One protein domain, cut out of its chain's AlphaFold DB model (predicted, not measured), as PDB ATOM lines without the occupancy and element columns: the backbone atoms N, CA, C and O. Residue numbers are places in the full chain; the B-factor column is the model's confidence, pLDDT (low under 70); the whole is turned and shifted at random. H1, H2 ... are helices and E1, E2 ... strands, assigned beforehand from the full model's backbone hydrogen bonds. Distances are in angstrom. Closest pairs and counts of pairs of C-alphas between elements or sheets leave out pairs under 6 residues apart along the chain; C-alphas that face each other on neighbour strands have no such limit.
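Overview. This is residues 24 to 129 of the 679 residues of the protein "uncharacterized protein LOC115230799 isoform X2" of Octopus vulgaris (UniProt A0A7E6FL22). Little regular structure: a loose head of loops round short E1, with H1 at one side, and an arm of H2 reaching out to H3, from which the chain returns to H4. The 106 printed residues hold H1, E1, H2, H3 and H4 in that order, mostly helix, with 40 residues in named elements. The whole is loose, radius of gyration of the C-alphas 16.7 A, spanning 50 by 33 by 28 A.

Arrangement. Residues 24 to 25 pair antiparallel with residues 53 to 54 of E1, residues 53 to 55, which pairs with no named strand. H1, residues 30 to 40, H2, residues 80 to 93, and H3, residues 101 to 106, have every O i to N i+4 pair within hydrogen-bond range. H4, residues 119 to 124, has 0 of 2, but 3 of 3 O i to N i+3 pairs. No helix touches another.

Along the chain. H1 begins at C-alpha 30 (-10.448, -5.730, -21.179) and is 15.1 A long; E1 is 6.5 A. H2 is 19.9 A, H3 8.8 A. H4, 10.4 A, ends at C-alpha 124 (-32.199, -6.188, -35.113).

Size, cuts and confidence. The C-alphas of Thr 31 and Pro 101, the farthest apart, are 50.4 A apart. The printed part has no cut. H2 to H3 is a short link; the others are long. Residues 62 to 69, 91 to 111 and 114 to 129 have pLDDT under 70.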
ATOM      1  N   TYR A  24      -7.857 -12.463 -36.852       88.50
ATOM      2  CA  TYR A  24      -7.387 -11.621 -35.773       88.50
ATOM      3  C   TYR A  24      -7.916 -12.127 -34.438       88.50
ATOM      4  O   TYR A  24      -9.124 -12.298 -34.271       88.50
ATOM      5  N   SER A  25      -7.018 -12.302 -33.474       88.75
ATOM      6  CA  SER A  25      -7.388 -12.627 -32.098       88.75
ATOM      7  C   SER A  25      -8.165 -11.483 -31.437       88.75
ATOM      8  O   SER A  25      -8.088 -10.318 -31.865       88.75
ATOM      9  N   LEU A  26      -8.902 -11.840 -30.384       87.25
ATOM     10  CA  LEU A  26      -9.568 -10.893 -29.492       87.25
ATOM     11  C   LEU A  26      -8.552  -9.891 -28.896       87.25
ATOM     12  O   LEU A  26      -7.393 -10.258 -28.671       87.25
ATOM     13  N   PRO A  27      -8.951  -8.628 -28.655       86.50
ATOM     14  CA  PRO A  27      -8.108  -7.650 -27.975       86.50
ATOM     15  C   PRO A  27      -7.651  -8.145 -26.597       86.50
ATOM     16  O   PRO A  27      -8.397  -8.815 -25.884       86.50
ATOM     17  N   LYS A  28      -6.419  -7.794 -26.208       82.81
ATOM     18  CA  LYS A  28      -5.904  -8.066 -24.854       82.81
ATOM     19  C   LYS A  28      -6.523  -7.141 -23.806       82.81
ATOM     20  O   LYS A  28      -6.718  -7.556 -22.670       82.81
ATOM     21  N   GLU A  29      -6.816  -5.912 -24.214       85.31
ATOM     22  CA  GLU A  29      -7.440  -4.878 -23.396       85.31
ATOM     23  C   GLU A  29      -8.878  -5.264 -23.031       85.31
ATOM     24  O   GLU A  29      -9.666  -5.626 -23.906       85.31
ATOM     25  N   GLU A  30      -9.205  -5.200 -21.742       85.38
ATOM     26  CA  GLU A  30     -10.448  -5.730 -21.179       85.38
ATOM     27  C   GLU A  30     -11.699  -4.996 -21.666       85.38
ATOM     28  O   GLU A  30     -12.645  -5.637 -22.121       85.38
ATOM     29  N   THR A  31     -11.670  -3.664 -21.674       83.56
ATOM     30  CA  THR A  31     -12.768  -2.806 -22.149       83.56
ATOM     31  C   THR A  31     -13.116  -3.105 -23.606       83.56
ATOM     32  O   THR A  31     -14.259  -3.400 -23.949       83.56
ATOM     33  N   ARG A  32     -12.107  -3.138 -24.480       82.44
ATOM     34  CA  ARG A  32     -12.286  -3.442 -25.905       82.44
ATOM     35  C   ARG A  32     -12.664  -4.895 -26.155       82.44
ATOM     36  O   ARG A  32     -13.412  -5.183 -27.090       82.44
ATOM     37  N   ARG A  33     -12.166  -5.823 -25.336       87.50
ATOM     38  CA  ARG A  33     -12.575  -7.229 -25.383       87.50
ATOM     39  C   ARG A  33     -14.053  -7.372 -25.025       87.50
ATOM     40  O   ARG A  33     -14.747  -8.093 -25.734       87.50
ATOM     41  N   ALA A  34     -14.549  -6.648 -24.021       81.81
ATOM     42  CA  ALA A  34     -15.970  -6.617 -23.675       81.81
ATOM     43  C   ALA A  34     -16.829  -6.085 -24.836       81.81
ATOM     44  O   ALA A  34     -17.811  -6.728 -25.208       81.81
ATOM     45  N   THR A  35     -16.404  -5.001 -25.499       82.88
ATOM     46  CA  THR A  35     -17.077  -4.484 -26.707       82.88
ATOM     47  C   THR A  35     -17.143  -5.535 -27.814       82.88
ATOM     48  O   THR A  35     -18.193  -5.757 -28.413       82.88
ATOM     49  N   TRP A  36     -16.040  -6.241 -28.073       87.75
ATOM     50  CA  TRP A  36     -16.009  -7.310 -29.071       87.75
ATOM     51  C   TRP A  36     -16.941  -8.470 -28.721       87.75
ATOM     52  O   TRP A  36     -17.637  -8.967 -29.600       87.75
ATOM     53  N   VAL A  37     -16.977  -8.896 -27.457       85.25
ATOM     54  CA  VAL A  37     -17.879  -9.960 -26.988       85.25
ATOM     55  C   VAL A  37     -19.340  -9.560 -27.221       85.25
ATOM     56  O   VAL A  37     -20.102 -10.351 -27.781       85.25
ATOM     57  N   ALA A  38     -19.703  -8.317 -26.883       82.88
ATOM     58  CA  ALA A  38     -21.042  -7.777 -27.113       82.88
ATOM     59  C   ALA A  38     -21.403  -7.730 -28.611       82.88
ATOM     60  O   ALA A  38     -22.494  -8.148 -29.003       82.88
ATOM     61  N   LEU A  39     -20.472  -7.289 -29.463       83.12
ATOM     62  CA  LEU A  39     -20.670  -7.209 -30.914       83.12
ATOM     63  C   LEU A  39     -20.764  -8.585 -31.588       83.12
ATOM     64  O   LEU A  39     -21.545  -8.765 -32.514       83.12
ATOM     65  N   ILE A  40     -19.988  -9.574 -31.136       86.25
ATOM     66  CA  ILE A  40     -19.951 -10.917 -31.732       86.25
ATOM     67  C   ILE A  40     -21.263 -11.684 -31.487       86.25
ATOM     68  O   ILE A  40     -21.595 -12.564 -32.284       86.25
ATOM     69  N   ARG A  41     -22.015 -11.359 -30.423       81.69
ATOM     70  CA  ARG A  41     -23.319 -11.973 -30.089       81.69
ATOM     71  C   ARG A  41     -23.282 -13.511 -30.060       81.69
ATOM     72  O   ARG A  41     -24.210 -14.180 -30.507       81.69
ATOM     73  N   ASN A  42     -22.193 -14.087 -29.547       80.31
ATOM     74  CA  ASN A  42     -22.019 -15.536 -29.424       80.31
ATOM     75  C   ASN A  42     -21.969 -15.930 -27.945       80.31
ATOM     76  O   ASN A  42     -20.963 -15.701 -27.277       80.31
ATOM     77  N   SER A  43     -23.038 -16.550 -27.445       74.00
ATOM     78  CA  SER A  43     -23.136 -17.019 -26.056       74.00
ATOM     79  C   SER A  43     -22.142 -18.136 -25.714       74.00
ATOM     80  O   SER A  43     -21.796 -18.314 -24.553       74.00
ATOM     81  N   ASN A  44     -21.631 -18.853 -26.720       78.56
ATOM     82  CA  ASN A  44     -20.661 -19.940 -26.560       78.56
ATOM     83  C   ASN A  44     -19.211 -19.487 -26.825       78.56
ATOM     84  O   ASN A  44     -18.332 -20.313 -27.103       78.56
ATOM     85  N   LEU A  45     -18.945 -18.176 -26.805       84.31
ATOM     86  CA  LEU A  45     -17.634 -17.619 -27.127       84.31
ATOM     87  C   LEU A  45     -16.600 -17.963 -26.046       84.31
ATOM     88  O   LEU A  45     -16.710 -17.557 -24.894       84.31
ATOM     89  N   ARG A  46     -15.534 -18.663 -26.440       83.88
ATOM     90  CA  ARG A  46     -14.400 -18.966 -25.555       83.88
ATOM     91  C   ARG A  46     -13.407 -17.808 -25.561       83.88
ATOM     92  O   ARG A  46     -12.543 -17.760 -26.437       83.88
ATOM     93  N   ILE A  47     -13.536 -16.887 -24.613       81.00
ATOM     94  CA  ILE A  47     -12.770 -15.629 -24.568       81.00
ATOM     95  C   ILE A  47     -11.256 -15.881 -24.434       81.00
ATOM     96  O   ILE A  47     -10.472 -15.262 -25.153       81.00
ATOM     97  N   ASP A  48     -10.853 -16.860 -23.621       78.38
ATOM     98  CA  ASP A  48      -9.435 -17.150 -23.329       78.38
ATOM     99  C   ASP A  48      -8.767 -18.094 -24.342       78.38
ATOM    100  O   ASP A  48      -7.593 -18.454 -24.232       78.38
ATOM    101  N   SER A  49      -9.510 -18.539 -25.357       82.81
ATOM    102  CA  SER A  49      -8.991 -19.483 -26.341       82.81
ATOM    103  C   SER A  49      -8.174 -18.770 -27.419       82.81
ATOM    104  O   SER A  49      -8.674 -17.924 -28.160       82.81
ATOM    105  N   LYS A  50      -6.933 -19.231 -27.619       75.94
ATOM    106  CA  LYS A  50      -6.058 -18.809 -28.729       75.94
ATOM    107  C   LYS A  50      -6.622 -19.098 -30.128       75.94
ATOM    108  O   LYS A  50      -6.120 -18.565 -31.113       75.94
ATOM    109  N   TYR A  51      -7.643 -19.953 -30.220       82.38
ATOM    110  CA  TYR A  51      -8.333 -20.295 -31.466       82.38
ATOM    111  C   TYR A  51      -9.580 -19.437 -31.710       82.38
ATOM    112  O   TYR A  51     -10.230 -19.584 -32.740       82.38
ATOM    113  N   THR A  52      -9.927 -18.543 -30.782       87.12
ATOM    114  CA  THR A  52     -11.050 -17.618 -30.940       87.12
ATOM    115  C   THR A  52     -10.569 -16.398 -31.710       87.12
ATOM    116  O   THR A  52      -9.799 -15.580 -31.207       87.12
ATOM    117  N   SER A  53     -10.948 -16.306 -32.981       89.50
ATOM    118  CA  SER A  53     -10.515 -15.217 -33.857       89.50
ATOM    119  C   SER A  53     -11.624 -14.760 -34.786       89.50
ATOM    120  O   SER A  53     -12.457 -15.546 -35.231       89.50
ATOM    121  N   VAL A  54     -11.581 -13.477 -35.124       90.81
ATOM    122  CA  VAL A  54     -12.485 -12.841 -36.078       90.81
ATOM    123  C   VAL A  54     -11.774 -12.710 -37.420       90.81
ATOM    124  O   VAL A  54     -10.621 -12.274 -37.485       90.81
ATOM    125  N   CYS A  55     -12.440 -13.112 -38.500       90.75
ATOM    126  CA  CYS A  55     -11.868 -13.041 -39.837       90.75
ATOM    127  C   CYS A  55     -11.871 -11.603 -40.383       90.75
ATOM    128  O   CYS A  55     -12.619 -10.737 -39.931       90.75
ATOM    129  N   SER A  56     -11.032 -11.337 -41.379       89.62
ATOM    130  CA  SER A  56     -10.818  -9.992 -41.905       89.62
ATOM    131  C   SER A  56     -12.037  -9.349 -42.558       89.62
ATOM    132  O   SER A  56     -12.089  -8.128 -42.634       89.62
ATOM    133  N   LEU A  57     -13.012 -10.142 -43.002       88.31
ATOM    134  CA  LEU A  57     -14.222  -9.654 -43.674       88.31
ATOM    135  C   LEU A  57     -15.121  -8.814 -42.767       88.31
ATOM    136  O   LEU A  57     -15.936  -8.044 -43.257       88.31
ATOM    137  N   HIS A  58     -14.953  -8.939 -41.454       90.44
ATOM    138  CA  HIS A  58     -15.707  -8.162 -40.477       90.44
ATOM    139  C   HIS A  58     -15.137  -6.755 -40.258       90.44
ATOM    140  O   HIS A  58     -15.679  -6.006 -39.455       90.44
ATOM    141  N   PHE A  59     -14.056  -6.382 -40.953       87.81
ATOM    142  CA  PHE A  59     -13.408  -5.077 -40.818       87.81
ATOM    143  C   PHE A  59     -13.486  -4.274 -42.123       87.81
ATOM    144  O   PHE A  59     -13.367  -4.861 -43.207       87.81
ATOM    145  N   PRO A  60     -13.595  -2.935 -42.037       78.75
ATOM    146  CA  PRO A  60     -13.394  -2.034 -43.170       78.75
ATOM    147  C   PRO A  60     -12.125  -2.389 -43.951       78.75
ATOM    148  O   PRO A  60     -11.066  -2.628 -43.370       78.75
ATOM    149  N   ASN A  61     -12.229  -2.465 -45.279       70.19
ATOM    150  CA  ASN A  61     -11.114  -2.773 -46.187       70.19
ATOM    151  C   ASN A  61     -10.401  -4.117 -45.920       70.19
ATOM    152  O   ASN A  61      -9.254  -4.315 -46.327       70.19
ATOM    153  N   GLY A  62     -11.044  -5.053 -45.211       68.06
ATOM    154  CA  GLY A  62     -10.458  -6.359 -44.918       68.06
ATOM    155  C   GLY A  62      -9.282  -6.308 -43.933       68.06
ATOM    156  O   GLY A  62      -8.472  -7.241 -43.880       68.06
ATOM    157  N   LYS A  63      -9.112  -5.218 -43.176       69.88
ATOM    158  CA  LYS A  63      -7.992  -5.059 -42.239       69.88
ATOM    159  C   LYS A  63      -8.404  -4.273 -41.002       69.88
ATOM    160  O   LYS A  63      -9.180  -3.334 -41.083       69.88
ATOM    161  N   LYS A  64      -7.810  -4.622 -39.858       67.00
ATOM    162  CA  LYS A  64      -7.808  -3.733 -38.691       67.00
ATOM    163  C   LYS A  64      -6.967  -2.508 -39.046       67.00
ATOM    164  O   LYS A  64      -5.763  -2.658 -39.254       67.00
ATOM    165  N   THR A  65      -7.582  -1.338 -39.159       60.28
ATOM    166  CA  THR A  65      -6.839  -0.079 -39.277       60.28
ATOM    167  C   THR A  65      -6.498   0.442 -37.884       60.28
ATOM    168  O   THR A  65      -7.050  -0.025 -36.884       60.28
ATOM    169  N   HIS A  66      -5.553   1.380 -37.803       57.69
ATOM    170  CA  HIS A  66      -5.199   2.003 -36.530       57.69
ATOM    171  C   HIS A  66      -6.399   2.748 -35.914       57.69
ATOM    172  O   HIS A  66      -6.574   2.701 -34.700       57.69
ATOM    173  N   ASP A  67      -7.274   3.313 -36.750       52.38
ATOM    174  CA  ASP A  67      -8.366   4.190 -36.305       52.38
ATOM    175  C   ASP A  67      -9.714   3.462 -36.164       52.38
ATOM    176  O   ASP A  67     -10.557   3.858 -35.364       52.38
ATOM    177  N   LYS A  68      -9.924   2.346 -36.882       58.47
ATOM    178  CA  LYS A  68     -11.112   1.480 -36.756       58.47
ATOM    179  C   LYS A  68     -10.677   0.066 -36.395       58.47
ATOM    180  O   LYS A  68     -10.498  -0.808 -37.248       58.47
ATOM    181  N   LYS A  69     -10.467  -0.147 -35.095       69.88
ATOM    182  CA  LYS A  69      -9.928  -1.403 -34.557       69.88
ATOM    183  C   LYS A  69     -10.997  -2.464 -34.269       69.88
ATOM    184  O   LYS A  69     -10.619  -3.573 -33.881       69.88
ATOM    185  N   ASP A  70     -12.279  -2.145 -34.444       80.62
ATOM    186  CA  ASP A  70     -13.406  -2.985 -34.033       80.62
ATOM    187  C   ASP A  70     -14.165  -3.566 -35.236       80.62
ATOM    188  O   ASP A  70     -14.231  -2.927 -36.288       80.62
ATOM    189  N   PRO A  71     -14.692  -4.800 -35.122       85.25
ATOM    190  CA  PRO A  71     -15.454  -5.423 -36.194       85.25
ATOM    191  C   PRO A  71     -16.733  -4.621 -36.444       85.25
ATOM    192  O   PRO A  71     -17.445  -4.272 -35.507       85.25
ATOM    193  N   SER A  72     -17.004  -4.314 -37.708       84.38
ATOM    194  CA  SER A  72     -18.098  -3.434 -38.132       84.38
ATOM    195  C   SER A  72     -19.124  -4.145 -39.013       84.38
ATOM    196  O   SER A  72     -20.293  -3.785 -38.991       84.38
ATOM    197  N   PHE A  73     -18.708  -5.165 -39.768       86.50
ATOM    198  CA  PHE A  73     -19.602  -5.912 -40.652       86.50
ATOM    199  C   PHE A  73     -19.920  -7.270 -40.058       86.50
ATOM    200  O   PHE A  73     -19.023  -7.954 -39.565       86.50
ATOM    201  N   PHE A  74     -21.174  -7.698 -40.132       87.50
ATOM    202  CA  PHE A  74     -21.632  -8.931 -39.496       87.50
ATOM    203  C   PHE A  74     -22.634  -9.658 -40.383       87.50
ATOM    204  O   PHE A  74     -23.250  -9.015 -41.215       87.50
ATOM    205  N   PRO A  75     -22.885 -10.963 -40.191       83.56
ATOM    206  CA  PRO A  75     -23.840 -11.703 -41.020       83.56
ATOM    207  C   PRO A  75     -25.278 -11.181 -41.001       83.56
ATOM    208  O   PRO A  75     -26.057 -11.503 -41.891       83.56
ATOM    209  N   TRP A  76     -25.610 -10.373 -39.997       80.06
ATOM    210  CA  TRP A  76     -26.871  -9.654 -39.871       80.06
ATOM    211  C   TRP A  76     -26.788  -8.193 -40.336       80.06
ATOM    212  O   TRP A  76     -27.734  -7.461 -40.114       80.06
ATOM    213  N   SER A  77     -25.688  -7.718 -40.920       81.38
ATOM    214  CA  SER A  77     -25.603  -6.359 -41.470       81.38
ATOM    215  C   SER A  77     -26.018  -6.351 -42.946       81.38
ATOM    216  O   SER A  77     -25.827  -7.340 -43.661       81.38
ATOM    217  N   GLN A  78     -26.600  -5.244 -43.414       78.00
ATOM    218  CA  GLN A  78     -27.114  -5.117 -44.786       78.00
ATOM    219  C   GLN A  78     -26.004  -5.274 -45.842       78.00
ATOM    220  O   GLN A  78     -26.247  -5.740 -46.953       78.00
ATOM    221  N   GLU A  79     -24.771  -4.932 -45.483       81.25
ATOM    222  CA  GLU A  79     -23.587  -4.951 -46.342       81.25
ATOM    223  C   GLU A  79     -22.966  -6.350 -46.475       81.25
ATOM    224  O   GLU A  79     -22.142  -6.587 -47.362       81.25
ATOM    225  N   TRP A  80     -23.342  -7.303 -45.616       85.44
ATOM    226  CA  TRP A  80     -22.716  -8.625 -45.572       85.44
ATOM    227  C   TRP A  80     -22.802  -9.418 -46.881       85.44
ATOM    228  O   TRP A  80     -21.772  -9.958 -47.301       85.44
ATOM    229  N   PRO A  81     -23.952  -9.474 -47.586       81.38
ATOM    230  CA  PRO A  81     -24.031 -10.142 -48.882       81.38
ATOM    231  C   PRO A  81     -23.050  -9.556 -49.901       81.38
ATOM    232  O   PRO A  81     -22.374 -10.307 -50.603       81.38
ATOM    233  N   ALA A  82     -22.919  -8.226 -49.942       81.88
ATOM    234  CA  ALA A  82     -21.994  -7.545 -50.843       81.88
ATOM    235  C   ALA A  82     -20.533  -7.878 -50.505       81.88
ATOM    236  O   ALA A  82     -19.749  -8.185 -51.400       81.88
ATOM    237  N   ILE A  83     -20.168  -7.918 -49.219       84.12
ATOM    238  CA  ILE A  83     -18.814  -8.283 -48.767       84.12
ATOM    239  C   ILE A  83     -18.457  -9.720 -49.166       84.12
ATOM    240  O   ILE A  83     -17.358  -9.971 -49.671       84.12
ATOM    241  N   ILE A  84     -19.379 -10.667 -48.973       84.81
ATOM    242  CA  ILE A  84     -19.170 -12.069 -49.351       84.81
ATOM    243  C   ILE A  84     -19.075 -12.228 -50.870       84.81
ATOM    244  O   ILE A  84     -18.173 -12.917 -51.352       84.81
ATOM    245  N   ASN A  85     -19.951 -11.564 -51.624       81.69
ATOM    246  CA  ASN A  85     -19.919 -11.589 -53.084       81.69
ATOM    247  C   ASN A  85     -18.621 -10.990 -53.629       81.69
ATOM    248  O   ASN A  85     -17.992 -11.611 -54.479       81.69
ATOM    249  N   ASN A  86     -18.156  -9.867 -53.077       83.38
ATOM    250  CA  ASN A  86     -16.886  -9.253 -53.460       83.38
ATOM    251  C   ASN A  86     -15.698 -10.183 -53.189       83.38
ATOM    252  O   ASN A  86     -14.826 -10.337 -54.044       83.38
ATOM    253  N   TYR A  87     -15.670 -10.864 -52.038       83.12
ATOM    254  CA  TYR A  87     -14.633 -11.856 -51.745       83.12
ATOM    255  C   TYR A  87     -14.673 -13.042 -52.717       83.12
ATOM    256  O   TYR A  87     -13.633 -13.450 -53.240       83.12
ATOM    257  N   ASN A  88     -15.863 -13.600 -52.955       82.25
ATOM    258  CA  ASN A  88     -16.051 -14.726 -53.864       82.25
ATOM    259  C   ASN A  88     -15.659 -14.338 -55.300       82.25
ATOM    260  O   ASN A  88     -14.930 -15.086 -55.944       82.25
ATOM    261  N   MET A  89     -16.041 -13.145 -55.763       78.62
ATOM    262  CA  MET A  89     -15.683 -12.602 -57.077       78.62
ATOM    263  C   MET A  89     -14.172 -12.377 -57.212       78.62
ATOM    264  O   MET A  89     -13.572 -12.874 -58.161       78.62
ATOM    265  N   MET A  90     -13.534 -11.736 -56.224       75.31
ATOM    266  CA  MET A  90     -12.075 -11.568 -56.170       75.31
ATOM    267  C   MET A  90     -11.354 -12.925 -56.223       75.31
ATOM    268  O   MET A  90     -10.323 -13.071 -56.873       75.31
ATOM    269  N   ARG A  91     -11.887 -13.957 -55.556       69.12
ATOM    270  CA  ARG A  91     -11.321 -15.314 -55.603       69.12
ATOM    271  C   ARG A  91     -11.491 -16.006 -56.947       69.12
ATOM    272  O   ARG A  91     -10.582 -16.742 -57.321       69.12
ATOM    273  N   THR A  92     -12.621 -15.803 -57.618       66.44
ATOM    274  CA  THR A  92     -12.881 -16.344 -58.957       66.44
ATOM    275  C   THR A  92     -11.959 -15.691 -59.984       66.44
ATOM    276  O   THR A  92     -11.337 -16.400 -60.766       66.44
ATOM    277  N   GLN A  93     -11.779 -14.369 -59.911       64.06
ATOM    278  CA  GLN A  93     -10.853 -13.626 -60.774       64.06
ATOM    279  C   GLN A  93      -9.390 -14.036 -60.538       64.06
ATOM    280  O   GLN A  93      -8.649 -14.263 -61.479       64.06
ATOM    281  N   LEU A  94      -8.976 -14.251 -59.285       59.25
ATOM    282  CA  LEU A  94      -7.606 -14.669 -58.943       59.25
ATOM    283  C   LEU A  94      -7.341 -16.183 -59.096       59.25
ATOM    284  O   LEU A  94      -6.306 -16.666 -58.626       59.25
ATOM    285  N   GLY A  95      -8.292 -16.944 -59.646       57.16
ATOM    286  CA  GLY A  95      -8.267 -18.408 -59.714       57.16
ATOM    287  C   GLY A  95      -8.266 -19.004 -61.122       57.16
ATOM    288  O   GLY A  95      -8.198 -20.227 -61.228       57.16
ATOM    289  N   LEU A  96      -8.344 -18.185 -62.177       50.38
ATOM    290  CA  LEU A  96      -8.540 -18.662 -63.551       50.38
ATOM    291  C   LEU A  96      -7.342 -18.454 -64.483       50.38
ATOM    292  O   LEU A  96      -7.273 -19.124 -65.506       50.38
ATOM    293  N   ASP A  97      -6.354 -17.646 -64.104       47.78
ATOM    294  CA  ASP A  97      -5.343 -17.239 -65.086       47.78
ATOM    295  C   ASP A  97      -4.177 -18.234 -65.261       47.78
ATOM    296  O   ASP A  97      -3.383 -18.045 -66.170       47.78
ATOM    297  N   ASN A  98      -4.035 -19.291 -64.434       53.97
ATOM    298  CA  ASN A  98      -2.823 -20.145 -64.450       53.97
ATOM    299  C   ASN A  98      -2.977 -21.620 -63.966       53.97
ATOM    300  O   ASN A  98      -2.008 -22.200 -63.474       53.97
ATOM    301  N   MET A  99      -4.155 -22.264 -64.029       55.47
ATOM    302  CA  MET A  99      -4.335 -23.638 -63.488       55.47
ATOM    303  C   MET A  99      -5.034 -24.601 -64.459       55.47
ATOM    304  O   MET A  99      -6.059 -24.259 -65.047       55.47
ATOM    305  N   SER A 100      -4.529 -25.838 -64.547       57.62
ATOM    306  CA  SER A 100      -5.091 -26.930 -65.362       57.62
ATOM    307  C   SER A 100      -6.475 -27.403 -64.852       57.62
ATOM    308  O   SER A 100      -6.729 -27.348 -63.643       57.62
ATOM    309  N   PRO A 101      -7.367 -27.929 -65.718       54.50
ATOM    310  CA  PRO A 101      -8.691 -28.451 -65.340       54.50
ATOM    311  C   PRO A 101      -8.687 -29.506 -64.211       54.50
ATOM    312  O   PRO A 101      -9.590 -29.520 -63.368       54.50
ATOM    313  N   GLU A 102      -7.659 -30.359 -64.123       58.88
ATOM    314  CA  GLU A 102      -7.483 -31.307 -63.006       58.88
ATOM    315  C   GLU A 102      -7.220 -30.585 -61.675       58.88
ATOM    316  O   GLU A 102      -7.742 -30.962 -60.619       58.88
ATOM    317  N   GLN A 103      -6.405 -29.530 -61.722       59.28
ATOM    318  CA  GLN A 103      -6.068 -28.712 -60.559       59.28
ATOM    319  C   GLN A 103      -7.279 -27.891 -60.115       59.28
ATOM    320  O   GLN A 103      -7.509 -27.760 -58.917       59.28
ATOM    321  N   GLN A 104      -8.113 -27.428 -61.049       57.19
ATOM    322  CA  GLN A 104      -9.379 -26.752 -60.754       57.19
ATOM    323  C   GLN A 104     -10.391 -27.679 -60.060       57.19
ATOM    324  O   GLN A 104     -11.088 -27.251 -59.138       57.19
ATOM    325  N   ARG A 105     -10.446 -28.968 -60.432       57.16
ATOM    326  CA  ARG A 105     -11.294 -29.962 -59.746       57.16
ATOM    327  C   ARG A 105     -10.809 -30.274 -58.329       57.16
ATOM    328  O   ARG A 105     -11.641 -30.364 -57.428       57.16
ATOM    329  N   LYS A 106      -9.494 -30.398 -58.114       56.38
ATOM    330  CA  LYS A 106      -8.901 -30.649 -56.783       56.38
ATOM    331  C   LYS A 106      -8.888 -29.408 -55.876       56.38
ATOM    332  O   LYS A 106      -9.050 -29.549 -54.669       56.38
ATOM    333  N   ASN A 107      -8.763 -28.206 -56.446       52.91
ATOM    334  CA  ASN A 107      -8.685 -26.925 -55.733       52.91
ATOM    335  C   ASN A 107      -9.969 -26.092 -55.825       52.91
ATOM    336  O   ASN A 107      -9.891 -24.871 -55.659       52.91
ATOM    337  N   ARG A 108     -11.132 -26.709 -56.102       52.16
ATOM    338  CA  ARG A 108     -12.406 -25.986 -56.250       52.16
ATOM    339  C   ARG A 108     -12.543 -24.992 -55.087       52.16
ATOM    340  O   ARG A 108     -12.608 -25.432 -53.935       52.16
ATOM    341  N   PRO A 109     -12.523 -23.673 -55.351       51.34
ATOM    342  CA  PRO A 109     -12.489 -22.690 -54.288       51.34
ATOM    343  C   PRO A 109     -13.762 -22.849 -53.469       51.34
ATOM    344  O   PRO A 109     -14.869 -22.770 -54.000       51.34
ATOM    345  N   MET A 110     -13.599 -23.124 -52.175       61.00
ATOM    346  CA  MET A 110     -14.721 -23.129 -51.252       61.00
ATOM    347  C   MET A 110     -15.222 -21.687 -51.185       61.00
ATOM    348  O   MET A 110     -14.584 -20.831 -50.569       61.00
ATOM    349  N   THR A 111     -16.304 -21.396 -51.900       68.19
ATOM    350  CA  THR A 111     -16.954 -20.094 -51.818       68.19
ATOM    351  C   THR A 111     -17.486 -19.921 -50.409       68.19
ATOM    352  O   THR A 111     -17.991 -20.863 -49.782       68.19
ATOM    353  N   LEU A 112     -17.354 -18.705 -49.890       75.75
ATOM    354  CA  LEU A 112     -18.009 -18.382 -48.639       75.75
ATOM    355  C   LEU A 112     -19.505 -18.441 -48.877       75.75
ATOM    356  O   LEU A 112     -20.031 -17.832 -49.813       75.75
ATOM    357  N   ARG A 113     -20.181 -19.194 -48.017       73.00
ATOM    358  CA  ARG A 113     -21.634 -19.257 -48.033       73.00
ATOM    359  C   ARG A 113     -22.157 -17.976 -47.417       73.00
ATOM    360  O   ARG A 113     -21.777 -17.643 -46.293       73.00
ATOM    361  N   ILE A 114     -23.047 -17.308 -48.138       66.62
ATOM    362  CA  ILE A 114     -23.962 -16.361 -47.519       66.62
ATOM    363  C   ILE A 114     -24.944 -17.235 -46.735       66.62
ATOM    364  O   ILE A 114     -25.634 -18.052 -47.354       66.62
ATOM    365  N   PRO A 115     -24.953 -17.179 -45.392       57.62
ATOM    366  CA  PRO A 115     -25.983 -17.873 -44.637       57.62
ATOM    367  C   PRO A 115     -27.344 -17.373 -45.140       57.62
ATOM    368  O   PRO A 115     -27.460 -16.179 -45.423       57.62
ATOM    369  N   PRO A 116     -28.360 -18.242 -45.298       53.06
ATOM    370  CA  PRO A 116     -29.696 -17.767 -45.619       53.06
ATOM    371  C   PRO A 116     -30.067 -16.767 -44.528       53.06
ATOM    372  O   PRO A 116     -30.157 -17.142 -43.359       53.06
ATOM    373  N   ILE A 117     -30.172 -15.485 -44.884       49.56
ATOM    374  CA  ILE A 117     -30.597 -14.455 -43.942       49.56
ATOM    375  C   ILE A 117     -32.029 -14.834 -43.600       49.56
ATOM    376  O   ILE A 117     -32.944 -14.651 -44.402       49.56
ATOM    377  N   CYS A 118     -32.219 -15.472 -42.450       38.25
ATOM    378  CA  CYS A 118     -33.553 -15.734 -41.965       38.25
ATOM    379  C   CYS A 118     -34.211 -14.364 -41.733       38.25
ATOM    380  O   CYS A 118     -33.599 -13.525 -41.068       38.25
ATOM    381  N   PRO A 119     -35.431 -14.110 -42.234       40.69
ATOM    382  CA  PRO A 119     -36.089 -12.805 -42.125       40.69
ATOM    383  C   PRO A 119     -36.209 -12.249 -40.698       40.69
ATOM    384  O   PRO A 119     -36.368 -11.046 -40.521       40.69
ATOM    385  N   TRP A 120     -36.076 -13.084 -39.662       37.31
ATOM    386  CA  TRP A 120     -36.064 -12.642 -38.265       37.31
ATOM    387  C   TRP A 120     -34.769 -11.923 -37.844       37.31
ATOM    388  O   TRP A 120     -34.804 -11.131 -36.903       37.31
ATOM    389  N   ALA A 121     -33.645 -12.116 -38.544       37.09
ATOM    390  CA  ALA A 121     -32.408 -11.375 -38.278       37.09
ATOM    391  C   ALA A 121     -32.533  -9.882 -38.652       37.09
ATOM    392  O   ALA A 121     -31.863  -9.049 -38.042       37.09
ATOM    393  N   ASN A 122     -33.459  -9.531 -39.560       38.25
ATOM    394  CA  ASN A 122     -33.761  -8.144 -39.934       38.25
ATOM    395  C   ASN A 122     -34.392  -7.320 -38.803       38.25
ATOM    396  O   ASN A 122     -34.317  -6.094 -38.842       38.25
ATOM    397  N   LYS A 123     -34.968  -7.949 -37.766       38.62
ATOM    398  CA  LYS A 123     -35.599  -7.217 -36.652       38.62
ATOM    399  C   LYS A 123     -34.581  -6.487 -35.758       38.62
ATOM    400  O   LYS A 123     -34.964  -5.619 -34.986       38.62
ATOM    401  N   TYR A 124     -33.286  -6.790 -35.897       34.16
ATOM    402  CA  TYR A 124     -32.199  -6.188 -35.113       34.16
ATOM    403  C   TYR A 124     -31.218  -5.341 -35.947       34.16
ATOM    404  O   TYR A 124     -30.156  -4.975 -35.439       34.16
ATOM    405  N   ILE A 125     -31.545  -5.034 -37.211       37.44
ATOM    406  CA  ILE A 125     -30.646  -4.320 -38.144       37.44
ATOM    407  C   ILE A 125     -30.635  -2.802 -37.935       37.44
ATOM    408  O   ILE A 125     -29.666  -2.152 -38.297       37.44
ATOM    409  N   ASN A 126     -31.611  -2.231 -37.227       34.41
ATOM    410  CA  ASN A 126     -31.608  -0.789 -36.944       34.41
ATOM    411  C   ASN A 126     -30.751  -0.368 -35.733       34.41
ATOM    412  O   ASN A 126     -30.811   0.784 -35.323       34.41
ATOM    413  N   VAL A 127     -29.914  -1.253 -35.176       37.12
ATOM    414  CA  VAL A 127     -29.017  -0.922 -34.043       37.12
ATOM    415  C   VAL A 127     -27.544  -0.874 -34.475       37.12
ATOM    416  O   VAL A 127     -26.660  -1.349 -33.765       37.12
ATOM    417  N   THR A 128     -27.250  -0.349 -35.667       39.59
ATOM    418  CA  THR A 128     -25.869  -0.252 -36.187       39.59
ATOM    419  C   THR A 128     -25.426   1.160 -36.557       39.59
ATOM    420  O   THR A 128     -24.483   1.321 -37.328       39.59
ATOM    421  N   SER A 129     -26.011   2.196 -35.955       42.09
ATOM    422  CA  SER A 129     -25.331   3.493 -35.886       42.09
ATOM    423  C   SER A 129     -24.847   3.737 -34.459       42.09
ATOM    424  O   SER A 129     -25.562   3.464 -33.495       42.09
TER     425      SER A 129